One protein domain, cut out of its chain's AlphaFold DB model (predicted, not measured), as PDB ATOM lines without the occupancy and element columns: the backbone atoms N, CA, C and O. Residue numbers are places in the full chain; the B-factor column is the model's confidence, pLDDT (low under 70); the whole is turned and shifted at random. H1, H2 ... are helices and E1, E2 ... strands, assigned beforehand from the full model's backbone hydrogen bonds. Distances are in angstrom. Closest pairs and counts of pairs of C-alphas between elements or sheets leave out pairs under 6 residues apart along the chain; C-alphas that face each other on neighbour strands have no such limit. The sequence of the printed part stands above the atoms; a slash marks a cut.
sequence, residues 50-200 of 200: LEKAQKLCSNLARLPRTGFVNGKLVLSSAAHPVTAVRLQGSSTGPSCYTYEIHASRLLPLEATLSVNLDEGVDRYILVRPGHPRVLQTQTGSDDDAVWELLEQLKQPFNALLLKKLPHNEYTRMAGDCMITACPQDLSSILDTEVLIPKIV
ATOM      1  N   LEU A  50     -10.569 -44.504  -6.784       84.81
ATOM      2  CA  LEU A  50     -10.720 -44.622  -8.235       84.81
ATOM      3  C   LEU A  50     -12.167 -44.936  -8.645       84.81
ATOM      4  O   LEU A  50     -12.637 -44.421  -9.660       84.81
ATOM      5  N   GLU A  51     -12.908 -45.718  -7.855       87.19
ATOM      6  CA  GLU A  51     -14.308 -46.023  -8.165       87.19
ATOM      7  C   GLU A  51     -15.175 -44.763  -8.060       87.19
ATOM      8  O   GLU A  51     -16.002 -44.491  -8.939       87.19
ATOM      9  N   LYS A  52     -14.957 -43.935  -7.029       87.94
ATOM     10  CA  LYS A  52     -15.610 -42.618  -6.932       87.94
ATOM     11  C   LYS A  52     -15.239 -41.713  -8.102       87.94
ATOM     12  O   LYS A  52     -16.125 -41.041  -8.637       87.94
ATOM     13  N   ALA A  53     -13.973 -41.707  -8.519       84.94
ATOM     14  CA  ALA A  53     -13.504 -40.925  -9.660       84.94
ATOM     15  C   ALA A  53     -14.231 -41.316 -10.953       84.94
ATOM     16  O   ALA A  53     -14.843 -40.469 -11.612       84.94
ATOM     17  N   GLN A  54     -14.244 -42.610 -11.274       84.44
ATOM     18  CA  GLN A  54     -14.941 -43.152 -12.440       84.44
ATOM     19  C   GLN A  54     -16.450 -42.873 -12.379       84.44
ATOM     20  O   GLN A  54     -17.061 -42.487 -13.383       84.44
ATOM     21  N   LYS A  55     -17.063 -42.994 -11.194       86.94
ATOM     22  CA  LYS A  55     -18.484 -42.689 -10.977       86.94
ATOM     23  C   LYS A  55     -18.801 -41.216 -11.230       86.94
ATOM     24  O   LYS A  55     -19.791 -40.926 -11.903       86.94
ATOM     25  N   LEU A  56     -17.980 -40.288 -10.739       84.94
ATOM     26  CA  LEU A  56     -18.149 -38.859 -11.010       84.94
ATOM     27  C   LEU A  56     -18.032 -38.569 -12.510       84.94
ATOM     28  O   LEU A  56     -18.905 -37.907 -13.072       84.94
ATOM     29  N   CYS A  57     -17.005 -39.109 -13.170       79.94
ATOM     30  CA  CYS A  57     -16.798 -38.939 -14.610       79.94
ATOM     31  C   CYS A  57     -17.998 -39.451 -15.418       79.94
ATOM     32  O   CYS A  57     -18.484 -38.769 -16.324       79.94
ATOM     33  N   SER A  58     -18.528 -40.612 -15.033       81.69
ATOM     34  CA  SER A  58     -19.724 -41.203 -15.635       81.69
ATOM     35  C   SER A  58     -20.969 -40.343 -15.406       81.69
ATOM     36  O   SER A  58     -21.765 -40.146 -16.324       81.69
ATOM     37  N   ASN A  59     -21.145 -39.795 -14.201       84.44
ATOM     38  CA  ASN A  59     -22.260 -38.902 -13.894       84.44
ATOM     39  C   ASN A  59     -22.204 -37.632 -14.744       84.44
ATOM     40  O   ASN A  59     -23.217 -37.264 -15.334       84.44
ATOM     41  N   LEU A  60     -21.026 -37.010 -14.859       79.50
ATOM     42  CA  LEU A  60     -20.811 -35.829 -15.697       79.50
ATOM     43  C   LEU A  60     -21.100 -36.123 -17.177       79.50
ATOM     44  O   LEU A  60     -21.749 -35.314 -17.838       79.50
ATOM     45  N   ALA A  61     -20.686 -37.288 -17.685       77.81
ATOM     46  CA  ALA A  61     -20.929 -37.707 -19.068       77.81
ATOM     47  C   ALA A  61     -22.402 -37.956 -19.400       77.81
ATOM     48  O   ALA A  61     -22.818 -37.780 -20.546       77.81
ATOM     49  N   ARG A  62     -23.204 -38.347 -18.407       80.06
ATOM     50  CA  ARG A  62     -24.640 -38.612 -18.574       80.06
ATOM     51  C   ARG A  62     -25.508 -37.362 -18.499       80.06
ATOM     52  O   ARG A  62     -26.709 -37.456 -18.759       80.06
ATOM     53  N   LEU A  63     -24.945 -36.214 -18.127       78.62
ATOM     54  CA  LEU A  63     -25.715 -34.983 -18.057       78.62
ATOM     55  C   LEU A  63     -26.179 -34.538 -19.445       78.62
ATOM     56  O   LEU A  63     -25.459 -34.717 -20.432       78.62
ATOM     57  N   PRO A  64     -27.371 -33.921 -19.542       78.56
ATOM     58  CA  PRO A  64     -27.828 -33.363 -20.801       78.56
ATOM     59  C   PRO A  64     -26.848 -32.300 -21.298       78.56
ATOM     60  O   PRO A  64     -26.064 -31.718 -20.548       78.56
ATOM     61  N   ARG A  65     -26.896 -31.998 -22.591       77.12
ATOM     62  CA  ARG A  65     -26.163 -30.838 -23.093       77.12
ATOM     63  C   ARG A  65     -26.820 -29.569 -22.567       77.12
ATOM     64  O   ARG A  65     -28.045 -29.480 -22.532       77.12
ATOM     65  N   THR A  66     -25.991 -28.595 -22.207       79.62
ATOM     66  CA  THR A  66     -26.453 -27.240 -21.910       79.62
ATOM     67  C   THR A  66     -27.301 -26.728 -23.069       79.62
ATOM     68  O   THR A  66     -26.883 -26.813 -24.227       79.62
ATOM     69  N   GLY A  67     -28.485 -26.209 -22.768       81.19
ATOM     70  CA  GLY A  67     -29.433 -25.772 -23.784       81.19
ATOM     71  C   GLY A  67     -30.584 -24.968 -23.202       81.19
ATOM     72  O   GLY A  67     -30.623 -24.694 -22.007       81.19
ATOM     73  N   PHE A  68     -31.529 -24.592 -24.060       80.38
ATOM     74  CA  PHE A  68     -32.703 -23.816 -23.670       80.38
ATOM     75  C   PHE A  68     -33.974 -24.638 -23.802       80.38
ATOM     76  O   PHE A  68     -34.213 -25.269 -24.831       80.38
ATOM     77  N   VAL A  69     -34.810 -24.592 -22.766       81.44
ATOM     78  CA  VAL A  69     -36.140 -25.206 -22.753       81.44
ATOM     79  C   VAL A  69     -37.117 -24.186 -22.185       81.44
ATOM     80  O   VAL A  69     -36.958 -23.737 -21.053       81.44
ATOM     81  N   ASN A  70     -38.129 -23.804 -22.969       84.00
ATOM     82  CA  ASN A  70     -39.161 -22.832 -22.575       84.00
ATOM     83  C   ASN A  70     -38.590 -21.497 -22.049       84.00
ATOM     84  O   ASN A  70     -39.046 -20.987 -21.029       84.00
ATOM     85  N   GLY A  71     -37.555 -20.962 -22.708       78.81
ATOM     86  CA  GLY A  71     -36.898 -19.707 -22.309       78.81
ATOM     87  C   GLY A  71     -35.976 -19.817 -21.088       78.81
ATOM     88  O   GLY A  71     -35.362 -18.828 -20.704       78.81
ATOM     89  N   LYS A  72     -35.835 -21.011 -20.499       84.75
ATOM     90  CA  LYS A  72     -34.954 -21.268 -19.354       84.75
ATOM     91  C   LYS A  72     -33.679 -21.943 -19.820       84.75
ATOM     92  O   LYS A  72     -33.739 -22.886 -20.617       84.75
ATOM     93  N   LEU A  73     -32.542 -21.503 -19.296       85.69
ATOM     94  CA  LEU A  73     -31.288 -22.209 -19.494       85.69
ATOM     95  C   LEU A  73     -31.286 -23.463 -18.625       85.69
ATOM     96  O   LEU A  73     -31.381 -23.391 -17.404       85.69
ATOM     97  N   VAL A  74     -31.120 -24.608 -19.260       86.44
ATOM     98  CA  VAL A  74     -30.797 -25.869 -18.605       86.44
ATOM     99  C   VAL A  74     -29.289 -26.030 -18.706       86.44
ATOM    100  O   VAL A  74     -28.758 -26.225 -19.800       86.44
ATOM    101  N   LEU A  75     -28.591 -25.900 -17.581       83.25
ATOM    102  CA  LEU A  75     -27.135 -26.009 -17.525       83.25
ATOM    103  C   LEU A  75     -26.754 -27.330 -16.874       83.25
ATOM    104  O   LEU A  75     -27.326 -27.695 -15.861       83.25
ATOM    105  N   SER A  76     -25.772 -28.034 -17.415       85.06
ATOM    106  CA  SER A  76     -25.165 -29.168 -16.714       85.06
ATOM    107  C   SER A  76     -24.030 -28.644 -15.861       85.06
ATOM    108  O   SER A  76     -23.200 -27.892 -16.369       85.06
ATOM    109  N   SER A  77     -24.018 -28.926 -14.562       85.00
ATOM    110  CA  SER A  77     -23.109 -28.238 -13.641       85.00
ATOM    111  C   SER A  77     -22.634 -29.097 -12.486       85.00
ATOM    112  O   SER A  77     -23.375 -29.920 -11.963       85.00
ATOM    113  N   ALA A  78     -21.415 -28.816 -12.038       88.06
ATOM    114  CA  ALA A  78     -20.985 -29.147 -10.686       88.06
ATOM    115  C   ALA A  78     -21.458 -28.036  -9.738       88.06
ATOM    116  O   ALA A  78     -21.257 -26.853 -10.026       88.06
ATOM    117  N   ALA A  79     -22.124 -28.408  -8.649       91.19
ATOM    118  CA  ALA A  79     -22.737 -27.490  -7.701       91.19
ATOM    119  C   ALA A  79     -21.986 -27.466  -6.366       91.19
ATOM    120  O   ALA A  79     -21.651 -28.493  -5.771       91.19
ATOM    121  N   HIS A  80     -21.785 -26.248  -5.875       93.88
ATOM    122  CA  HIS A  80     -21.105 -25.938  -4.630       93.88
ATOM    123  C   HIS A  80     -22.040 -25.061  -3.787       93.88
ATOM    124  O   HIS A  80     -22.107 -23.845  -4.005       93.88
ATOM    125  N   PRO A  81     -22.822 -25.659  -2.869       94.19
ATOM    126  CA  PRO A  81     -23.705 -24.905  -1.989       94.19
ATOM    127  C   PRO A  81     -22.936 -23.850  -1.197       94.19
ATOM    128  O   PRO A  81     -21.878 -24.143  -0.638       94.19
ATOM    129  N   VAL A  82     -23.465 -22.626  -1.151       94.50
ATOM    130  CA  VAL A  82     -22.879 -21.546  -0.354       94.50
ATOM    131  C   VAL A  82     -23.228 -21.779   1.112       94.50
ATOM    132  O   VAL A  82     -24.400 -21.868   1.486       94.50
ATOM    133  N   THR A  83     -22.197 -21.893   1.943       94.19
ATOM    134  CA  THR A  83     -22.305 -22.197   3.374       94.19
ATOM    135  C   THR A  83     -22.229 -20.947   4.240       94.19
ATOM    136  O   THR A  83     -22.815 -20.929   5.320       94.19
ATOM    137  N   ALA A  84     -21.550 -19.896   3.777       92.75
ATOM    138  CA  ALA A  84     -21.534 -18.597   4.435       92.75
ATOM    139  C   ALA A  84     -21.259 -17.472   3.434       92.75
ATOM    140  O   ALA A  84     -20.506 -17.645   2.476       92.75
ATOM    141  N   VAL A  85     -21.845 -16.307   3.699       91.81
ATOM    142  CA  VAL A  85     -21.562 -15.051   3.003       91.81
ATOM    143  C   VAL A  85     -21.294 -14.006   4.072       91.81
ATOM    144  O   VAL A  85     -22.102 -13.849   4.987       91.81
ATOM    145  N   ARG A  86     -20.158 -13.315   3.986       90.94
ATOM    146  CA  ARG A  86     -19.777 -12.265   4.935       90.94
ATOM    147  C   ARG A  86     -19.476 -10.985   4.183       90.94
ATOM    148  O   ARG A  86     -18.616 -10.975   3.307       90.94
ATOM    149  N   LEU A  87     -20.176  -9.909   4.525       89.88
ATOM    150  CA  LEU A  87     -19.872  -8.587   3.995       89.88
ATOM    151  C   LEU A  87     -18.579  -8.079   4.649       89.88
ATOM    152  O   LEU A  87     -18.547  -7.866   5.859       89.88
ATOM    153  N   GLN A  88     -17.520  -7.895   3.863       85.62
ATOM    154  CA  GLN A  88     -16.242  -7.372   4.359       85.62
ATOM    155  C   GLN A  88     -16.203  -5.840   4.368       85.62
ATOM    156  O   GLN A  88     -15.532  -5.234   5.199       85.62
ATOM    157  N   GLY A  89     -16.951  -5.199   3.470       72.12
ATOM    158  CA  GLY A  89     -17.047  -3.747   3.407       72.12
ATOM    159  C   GLY A  89     -17.972  -3.273   2.293       72.12
ATOM    160  O   GLY A  89     -18.234  -3.989   1.326       72.12
ATOM    161  N   SER A  90     -18.468  -2.043   2.439       65.19
ATOM    162  CA  SER A  90     -19.076  -1.298   1.333       65.19
ATOM    163  C   SER A  90     -18.009  -0.389   0.730       65.19
ATOM    164  O   SER A  90     -17.275   0.275   1.465       65.19
ATOM    165  N   SER A  91     -17.881  -0.389  -0.597       59.69
ATOM    166  CA  SER A  91     -17.004   0.571  -1.268       59.69
ATOM    167  C   SER A  91     -17.544   1.991  -1.069       59.69
ATOM    168  O   SER A  91     -18.753   2.201  -1.008       59.69
ATOM    169  N   THR A  92     -16.660   2.986  -1.008       55.69
ATOM    170  CA  THR A  92     -16.995   4.420  -0.924       55.69
ATOM    171  C   THR A  92     -17.592   4.997  -2.223       55.69
ATOM    172  O   THR A  92     -17.789   6.207  -2.323       55.69
ATOM    173  N   GLY A  93     -17.898   4.150  -3.214       57.09
ATOM    174  CA  GLY A  93     -18.607   4.480  -4.456       57.09
ATOM    175  C   GLY A  93     -19.989   3.808  -4.562       57.09
ATOM    176  O   GLY A  93     -20.372   3.040  -3.681       57.09
ATOM    177  N   PRO A  94     -20.771   4.087  -5.621       55.53
ATOM    178  CA  PRO A  94     -22.148   3.611  -5.722       55.53
ATOM    179  C   PRO A  94     -22.222   2.070  -5.750       55.53
ATOM    180  O   PRO A  94     -21.604   1.426  -6.590       55.53
ATOM    181  N   SER A  95     -22.986   1.512  -4.803       70.00
ATOM    182  CA  SER A  95     -23.596   0.166  -4.785       70.00
ATOM    183  C   SER A  95     -22.725  -1.071  -5.080       70.00
ATOM    184  O   SER A  95     -23.268  -2.078  -5.525       70.00
ATOM    185  N   CYS A  96     -21.416  -1.054  -4.807       79.31
ATOM    186  CA  CYS A  96     -20.582  -2.266  -4.849       79.31
ATOM    187  C   CYS A  96     -20.266  -2.783  -3.438       79.31
ATOM    188  O   CYS A  96     -19.802  -2.035  -2.570       79.31
ATOM    189  N   TYR A  97     -20.481  -4.081  -3.232       86.62
ATOM    190  CA  TYR A  97     -20.290  -4.786  -1.967       86.62
ATOM    191  C   TYR A  97     -19.205  -5.849  -2.125       86.62
ATOM    192  O   TYR A  97     -19.270  -6.666  -3.045       86.62
ATOM    193  N   THR A  98     -18.226  -5.863  -1.223       90.50
ATOM    194  CA  THR A  98     -17.187  -6.899  -1.206       90.50
ATOM    195  C   THR A  98     -17.561  -7.971  -0.194       90.50
ATOM    196  O   THR A  98     -17.745  -7.687   0.994       90.50
ATOM    197  N   TYR A  99     -17.688  -9.204  -0.675       91.56
ATOM    198  CA  TYR A  99     -18.085 -10.362   0.112       91.56
ATOM    199  C   TYR A  99     -16.974 -11.403   0.168       91.56
ATOM    200  O   TYR A  99     -16.378 -11.740  -0.851       91.56
ATOM    201  N   GLU A 100     -16.788 -11.987   1.347       94.12
ATOM    202  CA  GLU A 100     -16.154 -13.293   1.501       94.12
ATOM    203  C   GLU A 100     -17.237 -14.368   1.383       94.12
ATOM    204  O   GLU A 100     -18.204 -14.391   2.154       94.12
ATOM    205  N   ILE A 101     -17.093 -15.251   0.400       93.88
ATOM    206  CA  ILE A 101     -18.034 -16.329   0.118       93.88
ATOM    207  C   ILE A 101     -17.363 -17.657   0.451       93.88
ATOM    208  O   ILE A 101     -16.302 -17.997  -0.074       93.88
ATOM    209  N   HIS A 102     -18.028 -18.440   1.295       94.88
ATOM    210  CA  HIS A 102     -17.671 -19.822   1.575       94.88
ATOM    211  C   HIS A 102     -18.673 -20.741   0.893       94.88
ATOM    212  O   HIS A 102     -19.886 -20.574   1.031       94.88
ATOM    213  N   ALA A 103     -18.167 -21.747   0.195       94.44
ATOM    214  CA  ALA A 103     -18.983 -22.777  -0.418       94.44
ATOM    215  C   ALA A 103     -18.362 -24.152  -0.185       94.44
ATOM    216  O   ALA A 103     -17.143 -24.292  -0.059       94.44
ATOM    217  N   SER A 104     -19.203 -25.179  -0.114       93.56
ATOM    218  CA  SER A 104     -18.736 -26.551   0.067       93.56
ATOM    219  C   SER A 104     -17.746 -26.927  -1.036       93.56
ATOM    220  O   SER A 104     -18.018 -26.693  -2.216       93.56
ATOM    221  N   ARG A 105     -16.631 -27.566  -0.651       93.19
ATOM    222  CA  ARG A 105     -15.592 -28.096  -1.560       93.19
ATOM    223  C   ARG A 105     -14.757 -27.032  -2.289       93.19
ATOM    224  O   ARG A 105     -13.882 -27.388  -3.078       93.19
ATOM    225  N   LEU A 106     -14.984 -25.746  -2.012       94.19
ATOM    226  CA  LEU A 106     -14.224 -24.625  -2.567       94.19
ATOM    227  C   LEU A 106     -13.415 -23.923  -1.473       94.19
ATOM    228  O   LEU A 106     -13.815 -23.891  -0.308       94.19
ATOM    229  N   LEU A 107     -12.264 -23.367  -1.839       94.75
ATOM    230  CA  LEU A 107     -11.561 -22.407  -0.995       94.75
ATOM    231  C   LEU A 107     -12.439 -21.155  -0.820       94.75
ATOM    232  O   LEU A 107     -13.174 -20.807  -1.752       94.75
ATOM    233  N   PRO A 108     -12.381 -20.478   0.344       95.12
ATOM    234  CA  PRO A 108     -13.021 -19.179   0.510       95.12
ATOM    235  C   PRO A 108     -12.568 -18.227  -0.595       95.12
ATOM    236  O   PRO A 108     -11.386 -18.206  -0.950       95.12
ATOM    237  N   LEU A 109     -13.507 -17.466  -1.146       93.81
ATOM    238  CA  LEU A 109     -13.232 -16.539  -2.238       93.81
ATOM    239  C   LEU A 109     -13.802 -15.162  -1.931       93.81
ATOM    240  O   LEU A 109     -14.859 -15.033  -1.314       93.81
ATOM    241  N   GLU A 110     -13.098 -14.139  -2.393       92.62
ATOM    242  CA  GLU A 110     -13.557 -12.760  -2.337       92.62
ATOM    243  C   GLU A 110     -14.237 -12.402  -3.658       92.62
ATOM    244  O   GLU A 110     -13.711 -12.683  -4.739       92.62
ATOM    245  N   ALA A 111     -15.414 -11.787  -3.581       89.06
ATOM    246  CA  ALA A 111     -16.122 -11.294  -4.750       89.06
ATOM    247  C   ALA A 111     -16.661  -9.887  -4.490       89.06
ATOM    248  O   ALA A 111     -17.323  -9.634  -3.483       89.06
ATOM    249  N   THR A 112     -16.398  -8.976  -5.425       89.12
ATOM    250  CA  THR A 112     -16.999  -7.639  -5.423       89.12
ATOM    251  C   THR A 112     -18.200  -7.651  -6.353       89.12
ATOM    252  O   THR A 112     -18.046  -7.906  -7.545       89.12
ATOM    253  N   LEU A 113     -19.388  -7.418  -5.797       88.75
ATOM    254  CA  LEU A 113     -20.666  -7.575  -6.481       88.75
ATOM    255  C   LEU A 113     -21.446  -6.257  -6.483       88.75
ATOM    256  O   LEU A 113     -21.480  -5.549  -5.477       88.75
ATOM    257  N   SER A 114     -22.142  -5.971  -7.581       84.75
ATOM    258  CA  SER A 114     -23.107  -4.862  -7.692       84.75
ATOM    259  C   SER A 114     -24.474  -5.183  -7.062       84.75
ATOM    260  O   SER A 114     -25.383  -4.353  -7.049       84.75
ATOM    261  N   VAL A 115     -24.634  -6.399  -6.527       86.75
ATOM    262  CA  VAL A 115     -25.864  -6.895  -5.900       86.75
ATOM    263  C   VAL A 115     -25.636  -7.189  -4.423       86.75
ATOM    264  O   VAL A 115     -24.597  -7.720  -4.034       86.75
ATOM    265  N   ASN A 116     -26.637  -6.884  -3.601       88.06
ATOM    266  CA  ASN A 116     -26.616  -7.256  -2.195       88.06
ATOM    267  C   ASN A 116     -26.994  -8.739  -2.041       88.06
ATOM    268  O   ASN A 116     -28.002  -9.200  -2.589       88.06
ATOM    269  N   LEU A 117     -26.165  -9.489  -1.320       88.62
ATOM    270  CA  LEU A 117     -26.450 -10.867  -0.942       88.62
ATOM    271  C   LEU A 117     -27.101 -10.909   0.440       88.62
ATOM    272  O   LEU A 117     -26.612 -10.288   1.382       88.62
ATOM    273  N   ASP A 118     -28.166 -11.698   0.560       85.06
ATOM    274  CA  ASP A 118     -28.799 -11.985   1.841       85.06
ATOM    275  C   ASP A 118     -27.866 -12.879   2.683       85.06
ATOM    276  O   ASP A 118     -27.298 -13.839   2.163       85.06
ATOM    277  N   GLU A 119     -27.797 -12.681   4.001       75.31
ATOM    278  CA  GLU A 119     -26.994 -13.518   4.925       75.31
ATOM    279  C   GLU A 119     -27.576 -14.935   5.163       75.31
ATOM    280  O   GLU A 119     -27.285 -15.607   6.152       75.31
ATOM    281  N   GLY A 120     -28.433 -15.422   4.263       71.00
ATOM    282  CA  GLY A 120     -29.098 -16.715   4.393       71.00
ATOM    283  C   GLY A 120     -28.247 -17.877   3.886       71.00
ATOM    284  O   GLY A 120     -27.999 -17.988   2.683       71.00
ATOM    285  N   VAL A 121     -27.894 -18.796   4.789       69.00
ATOM    286  CA  VAL A 121     -27.322 -20.107   4.437       69.00
ATOM    287  C   VAL A 121     -28.291 -20.851   3.505       69.00
ATOM    288  O   VAL A 121     -29.508 -20.762   3.667       69.00
ATOM    289  N   ASP A 122     -27.754 -21.553   2.504       80.12
ATOM    290  CA  ASP A 122     -28.501 -22.372   1.532       80.12
ATOM    291  C   ASP A 122     -29.386 -21.617   0.512       80.12
ATOM    292  O   ASP A 122     -30.054 -22.232  -0.324       80.12
ATOM    293  N   ARG A 123     -29.359 -20.278   0.491       89.94
ATOM    294  CA  ARG A 123     -30.056 -19.486  -0.546       89.94
ATOM    295  C   ARG A 123     -29.326 -19.449  -1.881       89.94
ATOM    296  O   ARG A 123     -29.955 -19.238  -2.919       89.94
ATOM    297  N   TYR A 124     -28.013 -19.624  -1.840       94.31
ATOM    298  CA  TYR A 124     -27.137 -19.439  -2.982       94.31
ATOM    299  C   TYR A 124     -26.347 -20.708  -3.276       94.31
ATOM    300  O   TYR A 124     -26.003 -21.478  -2.375       94.31
ATOM    301  N   ILE A 125     -26.043 -20.911  -4.549       94.25
ATOM    302  CA  ILE A 125     -25.118 -21.942  -5.005       94.25
ATOM    303  C   ILE A 125     -24.125 -21.318  -5.979       94.25
ATOM    304  O   ILE A 125     -24.488 -20.461  -6.786       94.25
ATOM    305  N   LEU A 126     -22.876 -21.766  -5.914       93.81
ATOM    306  CA  LEU A 126     -21.909 -21.545  -6.977       93.81
ATOM    307  C   LEU A 126     -21.933 -22.765  -7.885       93.81
ATOM    308  O   LEU A 126     -21.852 -23.900  -7.411       93.81
ATOM    309  N   VAL A 127     -22.056 -22.544  -9.187       91.44
ATOM    310  CA  VAL A 127     -21.999 -23.631 -10.163       91.44
ATOM    311  C   VAL A 127     -20.810 -23.464 -11.086       91.44
ATOM    312  O   VAL A 127     -20.529 -22.361 -11.555       91.44
ATOM    313  N   ARG A 128     -20.129 -24.577 -11.365       88.12
ATOM    314  CA  ARG A 128     -19.181 -24.706 -12.469       88.12
ATOM    315  C   ARG A 128     -19.959 -25.138 -13.710       88.12
ATOM    316  O   ARG A 128     -20.417 -26.286 -13.741       88.12
ATOM    317  N   PRO A 129     -20.101 -24.279 -14.735       81.94
ATOM    318  CA  PRO A 129     -20.693 -24.682 -16.001       81.94
ATOM    319  C   PRO A 129     -19.943 -25.886 -16.582       81.94
ATOM    320  O   PRO A 129     -18.720 -25.867 -16.735       81.94
ATOM    321  N   GLY A 130     -20.675 -26.948 -16.901       72.62
ATOM    322  CA  GLY A 130     -20.126 -28.145 -17.521       72.62
ATOM    323  C   GLY A 130     -19.572 -27.810 -18.901       72.62
ATOM    324  O   GLY A 130     -20.289 -27.310 -19.770       72.62
ATOM    325  N   HIS A 131     -18.283 -28.078 -19.118       62.62
ATOM    326  CA  HIS A 131     -17.657 -27.845 -20.414       62.62
ATOM    327  C   HIS A 131     -17.872 -29.068 -21.323       62.62
ATOM    328  O   HIS A 131     -17.509 -30.176 -20.942       62.62
ATOM    329  N   PRO A 132     -18.331 -28.911 -22.578       52.22
ATOM    330  CA  PRO A 132     -18.418 -30.031 -23.518       52.22
ATOM    331  C   PRO A 132     -17.085 -30.753 -23.819       52.22
ATOM    332  O   PRO A 132     -17.128 -31.898 -24.249       52.22
ATOM    333  N   ARG A 133     -15.907 -30.143 -23.586       51.47
ATOM    334  CA  ARG A 133     -14.594 -30.784 -23.803       51.47
ATOM    335  C   ARG A 133     -14.238 -31.798 -22.716       51.47
ATOM    336  O   ARG A 133     -13.663 -32.820 -23.051       51.47
ATOM    337  N   VAL A 134     -14.675 -31.561 -21.473       53.47
ATOM    338  CA  VAL A 134     -14.588 -32.510 -20.337       53.47
ATOM    339  C   VAL A 134     -15.246 -33.854 -20.707       53.47
ATOM    340  O   VAL A 134     -14.906 -34.894 -20.159       53.47
ATOM    341  N   LEU A 135     -16.155 -33.858 -21.693       51.03
ATOM    342  CA  LEU A 135     -16.882 -35.043 -22.156       51.03
ATOM    343  C   LEU A 135     -16.388 -35.619 -23.496       51.03
ATOM    344  O   LEU A 135     -16.816 -36.707 -23.867       51.03
ATOM    345  N   GLN A 136     -15.532 -34.913 -24.248       49.47
ATOM    346  CA  GLN A 136     -15.106 -35.344 -25.592       49.47
ATOM    347  C   GLN A 136     -13.894 -36.283 -25.585       49.47
ATOM    348  O   GLN A 136     -13.706 -37.015 -26.549       49.47
ATOM    349  N   THR A 137     -13.104 -36.313 -24.509       49.97
ATOM    350  CA  THR A 137     -11.914 -37.178 -24.420       49.97
ATOM    351  C   THR A 137     -12.250 -38.635 -24.065       49.97
ATOM    352  O   THR A 137     -11.368 -39.486 -24.056       49.97
ATOM    353  N   GLN A 138     -13.520 -38.970 -23.812       51.19
ATOM    354  CA  GLN A 138     -13.925 -40.316 -23.397       51.19
ATOM    355  C   GLN A 138     -14.097 -41.260 -24.595       51.19
ATOM    356  O   GLN A 138     -15.206 -41.665 -24.939       51.19
ATOM    357  N   THR A 139     -12.986 -41.627 -25.232       45.22
ATOM    358  CA  THR A 139     -12.937 -42.787 -26.136       45.22
ATOM    359  C   THR A 139     -12.117 -43.892 -25.469       45.22
ATOM    360  O   THR A 139     -11.025 -44.217 -25.912       45.22
ATOM    361  N   GLY A 140     -12.626 -44.434 -24.357       53.28
ATOM    362  CA  GLY A 140     -12.002 -45.538 -23.620       53.28
ATOM    363  C   GLY A 140     -12.072 -45.372 -22.102       53.28
ATOM    364  O   GLY A 140     -12.013 -44.259 -21.591       53.28
ATOM    365  N   SER A 141     -12.212 -46.493 -21.389       58.97
ATOM    366  CA  SER A 141     -12.042 -46.588 -19.932       58.97
ATOM    367  C   SER A 141     -10.547 -46.558 -19.604       58.97
ATOM    368  O   SER A 141      -9.975 -47.573 -19.221       58.97
ATOM    369  N   ASP A 142      -9.908 -45.424 -19.866       74.88
ATOM    370  CA  ASP A 142      -8.514 -45.191 -19.512       74.88
ATOM    371  C   ASP A 142      -8.472 -44.475 -18.158       74.88
ATOM    372  O   ASP A 142      -8.989 -43.361 -18.025       74.88
ATOM    373  N   ASP A 143      -7.906 -45.124 -17.139       79.81
ATOM    374  CA  ASP A 143      -7.764 -44.533 -15.805       79.81
ATOM    375  C   ASP A 143      -6.968 -43.223 -15.870       79.81
ATOM    376  O   ASP A 143      -7.266 -42.283 -15.130       79.81
ATOM    377  N   ASP A 144      -6.017 -43.100 -16.803       78.69
ATOM    378  CA  ASP A 144      -5.286 -41.851 -17.007       78.69
ATOM    379  C   ASP A 144      -6.205 -40.721 -17.491       78.69
ATOM    380  O   ASP A 144      -6.098 -39.600 -16.992       78.69
ATOM    381  N   ALA A 145      -7.188 -41.008 -18.350       77.44
ATOM    382  CA  ALA A 145      -8.168 -40.015 -18.796       77.44
ATOM    383  C   ALA A 145      -9.097 -39.555 -17.657       77.44
ATOM    384  O   ALA A 145      -9.478 -38.382 -17.594       77.44
ATOM    385  N   VAL A 146      -9.444 -40.457 -16.732       80.75
ATOM    386  CA  VAL A 146     -10.201 -40.120 -15.512       80.75
ATOM    387  C   VAL A 146      -9.391 -39.162 -14.637       80.75
ATOM    388  O   VAL A 146      -9.917 -38.142 -14.183       80.75
ATOM    389  N   TRP A 147      -8.101 -39.438 -14.438       81.25
ATOM    390  CA  TRP A 147      -7.226 -38.568 -13.650       81.25
ATOM    391  C   TRP A 147      -6.968 -37.220 -14.318       81.25
ATOM    392  O   TRP A 147      -7.017 -36.193 -13.640       81.25
ATOM    393  N   GLU A 148      -6.754 -37.188 -15.632       80.50
ATOM    394  CA  GLU A 148      -6.649 -35.935 -16.385       80.50
ATOM    395  C   GLU A 148      -7.901 -35.075 -16.212       80.50
ATOM    396  O   GLU A 148      -7.805 -33.860 -16.007       80.50
ATOM    397  N   LEU A 149      -9.083 -35.699 -16.234       80.31
ATOM    398  CA  LEU A 149     -10.336 -34.994 -16.022       80.31
ATOM    399  C   LEU A 149     -10.435 -34.395 -14.620       80.31
ATOM    400  O   LEU A 149     -10.847 -33.245 -14.468       80.31
ATOM    401  N   LEU A 150     -10.038 -35.147 -13.595       82.81
ATOM    402  CA  LEU A 150     -10.028 -34.652 -12.221       82.81
ATOM    403  C   LEU A 150      -9.053 -33.487 -12.035       82.81
ATOM    404  O   LEU A 150      -9.404 -32.501 -11.386       82.81
ATOM    405  N   GLU A 151      -7.874 -33.542 -12.650       80.56
ATOM    406  CA  GLU A 151      -6.926 -32.425 -12.619       80.56
ATOM    407  C   GLU A 151      -7.487 -31.186 -13.333       80.56
ATOM    408  O   GLU A 151      -7.325 -30.067 -12.844       80.56
ATOM    409  N   GLN A 152      -8.237 -31.353 -14.429       80.00
ATOM    410  CA  GLN A 152      -8.967 -30.242 -15.054       80.00
ATOM    411  C   GLN A 152     -10.069 -29.686 -14.144       80.00
ATOM    412  O   GLN A 152     -10.280 -28.470 -14.088       80.00
ATOM    413  N   LEU A 153     -10.787 -30.551 -13.426       83.44
ATOM    414  CA  LEU A 153     -11.821 -30.148 -12.470       83.44
ATOM    415  C   LEU A 153     -11.240 -29.473 -11.224       83.44
ATOM    416  O   LEU A 153     -11.951 -28.702 -10.589       83.44
ATOM    417  N   LYS A 154      -9.957 -29.692 -10.916       86.19
ATOM    418  CA  LYS A 154      -9.233 -29.022  -9.825       86.19
ATOM    419  C   LYS A 154      -8.842 -27.590 -10.159       86.19
ATOM    420  O   LYS A 154      -8.613 -26.789  -9.258       86.19
ATOM    421  N   GLN A 155      -8.771 -27.261 -11.446       84.56
ATOM    422  CA  GLN A 155      -8.413 -25.919 -11.882       84.56
ATOM    423  C   GLN A 155      -9.422 -24.877 -11.399       84.56
ATOM    424  O   GLN A 155     -10.626 -25.178 -11.353       84.56
ATOM    425  N   PRO A 156      -8.954 -23.643 -11.126       88.12
ATOM    426  CA  PRO A 156      -9.833 -22.502 -10.956       88.12
ATOM    427  C   PRO A 156     -10.796 -22.370 -12.135       88.12
ATOM    428  O   PRO A 156     -10.441 -22.645 -13.285       88.12
ATOM    429  N   PHE A 157     -12.022 -21.943 -11.859       85.75
ATOM    430  CA  PHE A 157     -13.049 -21.788 -12.880       85.75
ATOM    431  C   PHE A 157     -13.897 -20.545 -12.633       85.75
ATOM    432  O   PHE A 157     -14.063 -20.107 -11.494       85.75
ATOM    433  N   ASN A 158     -14.480 -20.022 -13.710       85.38
ATOM    434  CA  ASN A 158     -15.489 -18.977 -13.630       85.38
ATOM    435  C   ASN A 158     -16.810 -19.587 -13.169       85.38
ATOM    436  O   ASN A 158     -17.455 -20.359 -13.886       85.38
ATOM    437  N   ALA A 159     -17.174 -19.280 -11.932       89.75
ATOM    438  CA  ALA A 159     -18.391 -19.742 -11.303       89.75
ATOM    439  C   ALA A 159     -19.562 -18.819 -11.647       89.75
ATOM    440  O   ALA A 159     -19.420 -17.598 -11.723       89.75
ATOM    441  N   LEU A 160     -20.750 -19.405 -11.784       90.50
ATOM    442  CA  LEU A 160     -21.994 -18.641 -11.771       90.50
ATOM    443  C   LEU A 160     -22.564 -18.671 -10.355       90.50
ATOM    444  O   LEU A 160     -22.781 -19.748  -9.796       90.50
ATOM    445  N   LEU A 161     -22.834 -17.494  -9.795       92.94
ATOM    446  CA  LEU A 161     -23.578 -17.368  -8.550       92.94
ATOM    447  C   LEU A 161     -25.073 -17.401  -8.855       92.94
ATOM    448  O   LEU A 161     -25.591 -16.534  -9.559       92.94
ATOM    449  N   LEU A 162     -25.771 -18.398  -8.323       93.44
ATOM    450  CA  LEU A 162     -27.202 -18.576  -8.528       93.44
ATOM    451  C   LEU A 162     -27.950 -18.444  -7.204       93.44
ATOM    452  O   LEU A 162     -27.564 -19.057  -6.207       93.44
ATOM    453  N   LYS A 163     -29.053 -17.693  -7.202       94.19
ATOM    454  CA  LYS A 163     -30.018 -17.669  -6.097       94.19
ATOM    455  C   LYS A 163     -31.112 -18.695  -6.371       94.19
ATOM    456  O   LYS A 163     -31.680 -18.711  -7.465       94.19
ATOM    457  N   LYS A 164     -31.409 -19.537  -5.381       93.25
ATOM    458  CA  LYS A 164     -32.506 -20.507  -5.451       93.25
ATOM    459  C   LYS A 164     -33.850 -19.779  -5.472       93.25
ATOM    460  O   LYS A 164     -34.092 -18.880  -4.664       93.25
ATOM    461  N   LEU A 165     -34.729 -20.201  -6.369       91.38
ATOM    462  CA  LEU A 165     -36.124 -19.789  -6.458       91.38
ATOM    463  C   LEU A 165     -37.044 -20.971  -6.099       91.38
ATOM    464  O   LEU A 165     -36.606 -22.128  -6.084       91.38
ATOM    465  N   PRO A 166     -38.337 -20.718  -5.830       88.56
ATOM    466  CA  PRO A 166     -39.330 -21.783  -5.742       88.56
ATOM    467  C   PRO A 166     -39.334 -22.675  -6.995       88.56
ATOM    468  O   PRO A 166     -38.962 -22.240  -8.081       88.56
ATOM    469  N   HIS A 167     -39.809 -23.916  -6.854       86.38
ATOM    470  CA  HIS A 167     -39.925 -24.894  -7.952       86.38
ATOM    471  C   HIS A 167     -38.594 -25.372  -8.564       86.38
ATOM    472  O   HIS A 167     -38.575 -25.845  -9.700       86.38
ATOM    473  N   ASN A 168     -37.498 -25.324  -7.796       85.00
ATOM    474  CA  ASN A 168     -36.170 -25.777  -8.234       85.00
ATOM    475  C   ASN A 168     -35.645 -24.994  -9.452       85.00
ATOM    476  O   ASN A 168     -35.009 -25.542 -10.357       85.00
ATOM    477  N   GLU A 169     -35.972 -23.704  -9.476       91.44
ATOM    478  CA  GLU A 169     -35.494 -22.741 -10.458       91.44
ATOM    479  C   GLU A 169     -34.438 -21.845  -9.829       91.44
ATOM    480  O   GLU A 169     -34.278 -21.785  -8.608       91.44
ATOM    481  N   TYR A 170     -33.689 -21.162 -10.678       93.00
ATOM    482  CA  TYR A 170     -32.551 -20.368 -10.261       93.00
ATOM    483  C   TYR A 170     -32.551 -19.058 -11.025       93.00
ATOM    484  O   TYR A 170     -32.887 -19.038 -12.203       93.00
ATOM    485  N   THR A 171     -32.131 -17.977 -10.380       91.12
ATOM    486  CA  THR A 171     -31.769 -16.747 -11.091       91.12
ATOM    487  C   THR A 171     -30.278 -16.529 -10.932       91.12
ATOM    488  O   THR A 171     -29.726 -16.737  -9.842       91.12
ATOM    489  N   ARG A 172     -29.611 -16.119 -12.006       90.62
ATOM    490  CA  ARG A 172     -28.219 -15.706 -11.917       90.62
ATOM    491  C   ARG A 172     -28.126 -14.368 -11.192       90.62
ATOM    492  O   ARG A 172     -28.872 -13.437 -11.483       90.62
ATOM    493  N   MET A 173     -27.187 -14.294 -10.261       89.50
ATOM    494  CA  MET A 173     -26.810 -13.084  -9.542       89.50
ATOM    495  C   MET A 173     -25.467 -12.584 -10.075       89.50
ATOM    496  O   MET A 173     -24.666 -13.386 -10.557       89.50
ATOM    497  N   ALA A 174     -25.221 -11.276  -9.953       85.88
ATOM    498  CA  ALA A 174     -23.953 -10.646 -10.326       85.88
ATOM    499  C   ALA A 174     -23.474 -11.029 -11.741       85.88
ATOM    500  O   ALA A 174     -22.351 -11.494 -11.937       85.88
ATOM    501  N   GLY A 175     -24.365 -10.909 -12.733       79.69
ATOM    502  CA  GLY A 175     -24.063 -11.261 -14.125       79.69
ATOM    503  C   GLY A 175     -22.895 -10.463 -14.713       79.69
ATOM    504  O   GLY A 175     -22.146 -10.973 -15.544       79.69
ATOM    505  N   ASP A 176     -22.702  -9.251 -14.209       75.31
ATOM    506  CA  ASP A 176     -21.662  -8.282 -14.533       75.31
ATOM    507  C   ASP A 176     -20.318  -8.543 -13.835       75.31
ATOM    508  O   ASP A 176     -19.327  -7.891 -14.164       75.31
ATOM    509  N   CYS A 177     -20.250  -9.499 -12.904       79.06
ATOM    510  CA  CYS A 177     -19.040  -9.797 -12.146       79.06
ATOM    511  C   CYS A 177     -18.452 -11.158 -12.533       79.06
ATOM    512  O   CYS A 177     -19.153 -12.164 -12.653       79.06
ATOM    513  N   MET A 178     -17.126 -11.202 -12.674       83.44
ATOM    514  CA  MET A 178     -16.393 -12.459 -12.789       83.44
ATOM    515  C   MET A 178     -16.124 -13.012 -11.388       83.44
ATOM    516  O   MET A 178     -15.523 -12.332 -10.558       83.44
ATOM    517  N   ILE A 179     -16.571 -14.241 -11.128       88.50
ATOM    518  CA  ILE A 179     -16.364 -14.928  -9.851       88.50
ATOM    519  C   ILE A 179     -15.467 -16.131 -10.113       88.50
ATOM    520  O   ILE A 179     -15.903 -17.114 -10.709       88.50
ATOM    521  N   THR A 180     -14.221 -16.065  -9.658       90.25
ATOM    522  CA  THR A 180     -13.276 -17.178  -9.790       90.25
ATOM    523  C   THR A 180     -13.333 -18.045  -8.541       90.25
ATOM    524  O   THR A 180     -13.047 -17.580  -7.440       90.25
ATOM    525  N   ALA A 181     -13.690 -19.314  -8.711       91.44
ATOM    526  CA  ALA A 181     -13.732 -20.296  -7.638       91.44
ATOM    527  C   ALA A 181     -12.603 -21.318  -7.782       91.44
ATOM    528  O   ALA A 181     -12.285 -21.757  -8.890       91.44
ATOM    529  N   CYS A 182     -12.042 -21.734  -6.649       91.62
ATOM    530  CA  CYS A 182     -10.959 -22.710  -6.582       91.62
ATOM    531  C   CYS A 182     -11.396 -23.912  -5.732       91.62
ATOM    532  O   CYS A 182     -11.725 -23.721  -4.561       91.62
ATOM    533  N   PRO A 183     -11.400 -25.140  -6.271       91.12
ATOM    534  CA  PRO A 183     -11.557 -26.356  -5.473       91.12
ATOM    535  C   PRO A 183     -10.475 -26.480  -4.391       91.12
ATOM    536  O   PRO A 183      -9.336 -26.071  -4.610       91.12
ATOM    537  N   GLN A 184     -10.820 -27.056  -3.236       89.88
ATOM    538  CA  GLN A 184      -9.870 -27.241  -2.125       89.88
ATOM    539  C   GLN A 184      -8.805 -28.295  -2.457       89.88
ATOM    540  O   GLN A 184      -7.606 -28.041  -2.355       89.88
ATOM    541  N   ASP A 185      -9.246 -29.479  -2.881       85.94
ATOM    542  CA  ASP A 185      -8.399 -30.623  -3.206       85.94
ATOM    543  C   ASP A 185      -9.137 -31.621  -4.119       85.94
ATOM    544  O   ASP A 185     -10.275 -31.395  -4.533       85.94
ATOM    545  N   LEU A 186      -8.468 -32.724  -4.472       84.44
ATOM    546  CA  LEU A 186      -9.053 -33.769  -5.318       84.44
ATOM    547  C   LEU A 186     -10.201 -34.513  -4.619       84.44
ATOM    548  O   LEU A 186     -11.202 -34.809  -5.264       84.44
ATOM    549  N   SER A 187     -10.109 -34.761  -3.310       86.06
ATOM    550  CA  SER A 187     -11.175 -35.419  -2.538       86.06
ATOM    551  C   SER A 187     -12.478 -34.615  -2.581       86.06
ATOM    552  O   SER A 187     -13.557 -35.157  -2.810       86.06
ATOM    553  N   SER A 188     -12.362 -33.294  -2.480       86.69
ATOM    554  CA  SER A 188     -13.458 -32.340  -2.607       86.69
ATOM    555  C   SER A 188     -14.121 -32.402  -3.984       86.69
ATOM    556  O   SER A 188     -15.335 -32.239  -4.095       86.69
ATOM    557  N   ILE A 189     -13.357 -32.677  -5.045       86.62
ATOM    558  CA  ILE A 189     -13.904 -32.874  -6.393       86.62
ATOM    559  C   ILE A 189     -14.681 -34.186  -6.466       86.62
ATOM    560  O   ILE A 189     -15.788 -34.184  -6.991       86.62
ATOM    561  N   LEU A 190     -14.149 -35.278  -5.909       86.19
ATOM    562  CA  LEU A 190     -14.806 -36.593  -5.925       86.19
ATOM    563  C   LEU A 190     -16.191 -36.567  -5.272       86.19
ATOM    564  O   LEU A 190     -17.118 -37.210  -5.760       86.19
ATOM    565  N   ASP A 191     -16.341 -35.778  -4.212       86.06
ATOM    566  CA  ASP A 191     -17.612 -35.608  -3.509       86.06
ATOM    567  C   ASP A 191     -18.476 -34.471  -4.098       86.06
ATOM    568  O   ASP A 191     -19.454 -34.047  -3.479       86.06
ATOM    569  N   THR A 192     -18.127 -33.930  -5.271       84.69
ATOM    570  CA  THR A 192     -18.894 -32.855  -5.914       84.69
ATOM    571  C   THR A 192     -20.265 -33.337  -6.361       84.69
ATOM    572  O   THR A 192     -20.425 -34.359  -7.026       84.69
ATOM    573  N   GLU A 193     -21.274 -32.545  -6.011       87.75
ATOM    574  CA  GLU A 193     -22.640 -32.782  -6.436       87.75
ATOM    575  C   GLU A 193     -22.844 -32.251  -7.852       87.75
ATOM    576  O   GLU A 193     -22.374 -31.171  -8.213       87.75
ATOM    577  N   VAL A 194     -23.569 -33.017  -8.656       86.56
ATOM    578  CA  VAL A 194     -23.902 -32.643 -10.022       86.56
ATOM    579  C   VAL A 194     -25.360 -32.203 -10.071       86.56
ATOM    580  O   VAL A 194     -26.251 -32.938  -9.652       86.56
ATOM    581  N   LEU A 195     -25.601 -31.013 -10.611       87.69
ATOM    582  CA  LEU A 195     -26.909 -30.377 -10.682       87.69
ATOM    583  C   LEU A 195     -27.224 -29.956 -12.118       87.69
ATOM    584  O   LEU A 195     -26.339 -29.568 -12.883       87.69
ATOM    585  N   ILE A 196     -28.513 -29.981 -12.450       87.75
ATOM    586  CA  ILE A 196     -29.038 -29.423 -13.695       87.75
ATOM    587  C   ILE A 196     -29.938 -28.224 -13.352       87.75
ATOM    588  O   ILE A 196     -31.162 -28.388 -13.279       87.75
ATOM    589  N   PRO A 197     -29.380 -27.031 -13.051       86.56
ATOM    590  CA  PRO A 197     -30.207 -25.878 -12.729       86.56
ATOM    591  C   PRO A 197     -31.007 -25.413 -13.951       86.56
ATOM    592  O   PRO A 197     -30.494 -25.344 -15.071       86.56
ATOM    593  N   LYS A 198     -32.276 -25.066 -13.703       90.00
ATOM    594  CA  LYS A 198     -33.140 -24.336 -14.638       90.00
ATOM    595  C   LYS A 198     -33.060 -22.853 -14.306       90.00
ATOM    596  O   LYS A 198     -33.634 -22.426 -13.305       90.00
ATOM    597  N   ILE A 199     -32.326 -22.100 -15.116       87.00
ATOM    598  CA  ILE A 199     -32.050 -20.688 -14.867       87.00
ATOM    599  C   ILE A 199     -33.009 -19.822 -15.679       87.00
ATOM    600  O   ILE A 199     -33.095 -19.968 -16.905       87.00
ATOM    601  N   VAL A 200     -33.756 -18.965 -14.982       88.00
ATOM    602  CA  VAL A 200     -34.712 -18.008 -15.560       88.00
ATOM    603  C   VAL A 200     -34.047 -16.685 -15.898       88.00
ATOM    604  O   VAL A 200     -33.086 -16.296 -15.203       88.00
TER     605      VAL A 200
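This is residues 50 to 200 of the 200 residues of an uncharacterized protein of Pisolithus tinctorius Marx 270 (UniProt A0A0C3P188). A strongly twisted sheet curls into a small, nearly closed barrel, E3, E4 and E5 on one part of the wall and E6, E7 and E9 on the other, open between E5 and E9; E8 and E10 extend the sheet. Three helices, H1, H2 and H3, form a triangle beyond one end, and the small hairpin E1-E2 lies to one side, joined to E8 through residues 198 to 199. The printed part has 151 residues, with three named helices and ten named strands in the order H1 E1 E2 E3 E4 E5 E6 H2 E7 E8 E9 H3 E10, of mixed class. The eight-stranded sheet is branched and its neighbour pairs are antiparallel, as is E1-E2. The whole is compact, with a radius of gyration of the C-alphas of 16.2 A and spans of 54 by 36 by 22 A.

In the large sheet, E3 is residues 77 to 90, 31.1 A long, from C-alpha 77 at (-23.109, -28.238, -13.641); E4 is residues 97 to 103, 18.1 A; E5 is residues 109 to 113; E6 is residues 124 to 129, 15.4 A; E7 is residues 157 to 165, 24.0 A; E8 is residues 169 to 173; E9 is residues 179 to 181; and E10 is residues 193 to 195, ending with C-alpha 195 at (-26.909, -30.377, -10.682). E1 is residues 67 to 69 and E2 72 to 74. H1 is residues 50 to 61, 16.4 A, from C-alpha 50 at (-10.720, -44.622, -8.235); H2 is 143 to 154, 16.7 A; H3 is 186 to 190.

E3 bends by 69 degrees at residue 83; E4 and E10 lie on one side of it and E6 on the other. E3, E4 and E5 are a meander, each strand the antiparallel neighbour of the one before, and with E6, the antiparallel neighbour of E3, a Greek key. Within hydrogen-bond range are N 86 and O 100 of E3 and E4, 2.9 A, N 99 and O 111 of E4 and E5, 2.9 A, and N 80 and O 126 of E3 and E6, 2.8 A. E6 lies on one side of E7, with N 127 and O 160 at 3.0 A; E8 and E9 lie on the other. The closest C-alphas of E5 and E9, Ala 111 and Ile 179, are 6.3 A apart. H1 only grazes the sheet, with its residues 56 to 60. H1 touches H2, Gln 54 and Val 146 being closest at 6.4 A between C-alphas; their lines are only just about perpendicular, at 70.5 degrees. H2 touches H3, the C-alphas of Lys 154 and Leu 186 being closest at 6.5 A. H1 and H3 only just touch, with 3 pairs of C-alphas within 8 A, Ala 53 and Leu 190 closest at 5.9 A. In H1, H2 and H3 every O i to N i+4 pair is within hydrogen-bond range.

The two C-alphas farthest apart, Thr 92 and Gly 140, are 55.1 A apart. The printed part has no cut. The link from E6 to H2, residues 130 to 142, is long. Mean pLDDT of the printed part is 82.8; it is under 70 at residues 90 to 94, 121 and 131 to 141.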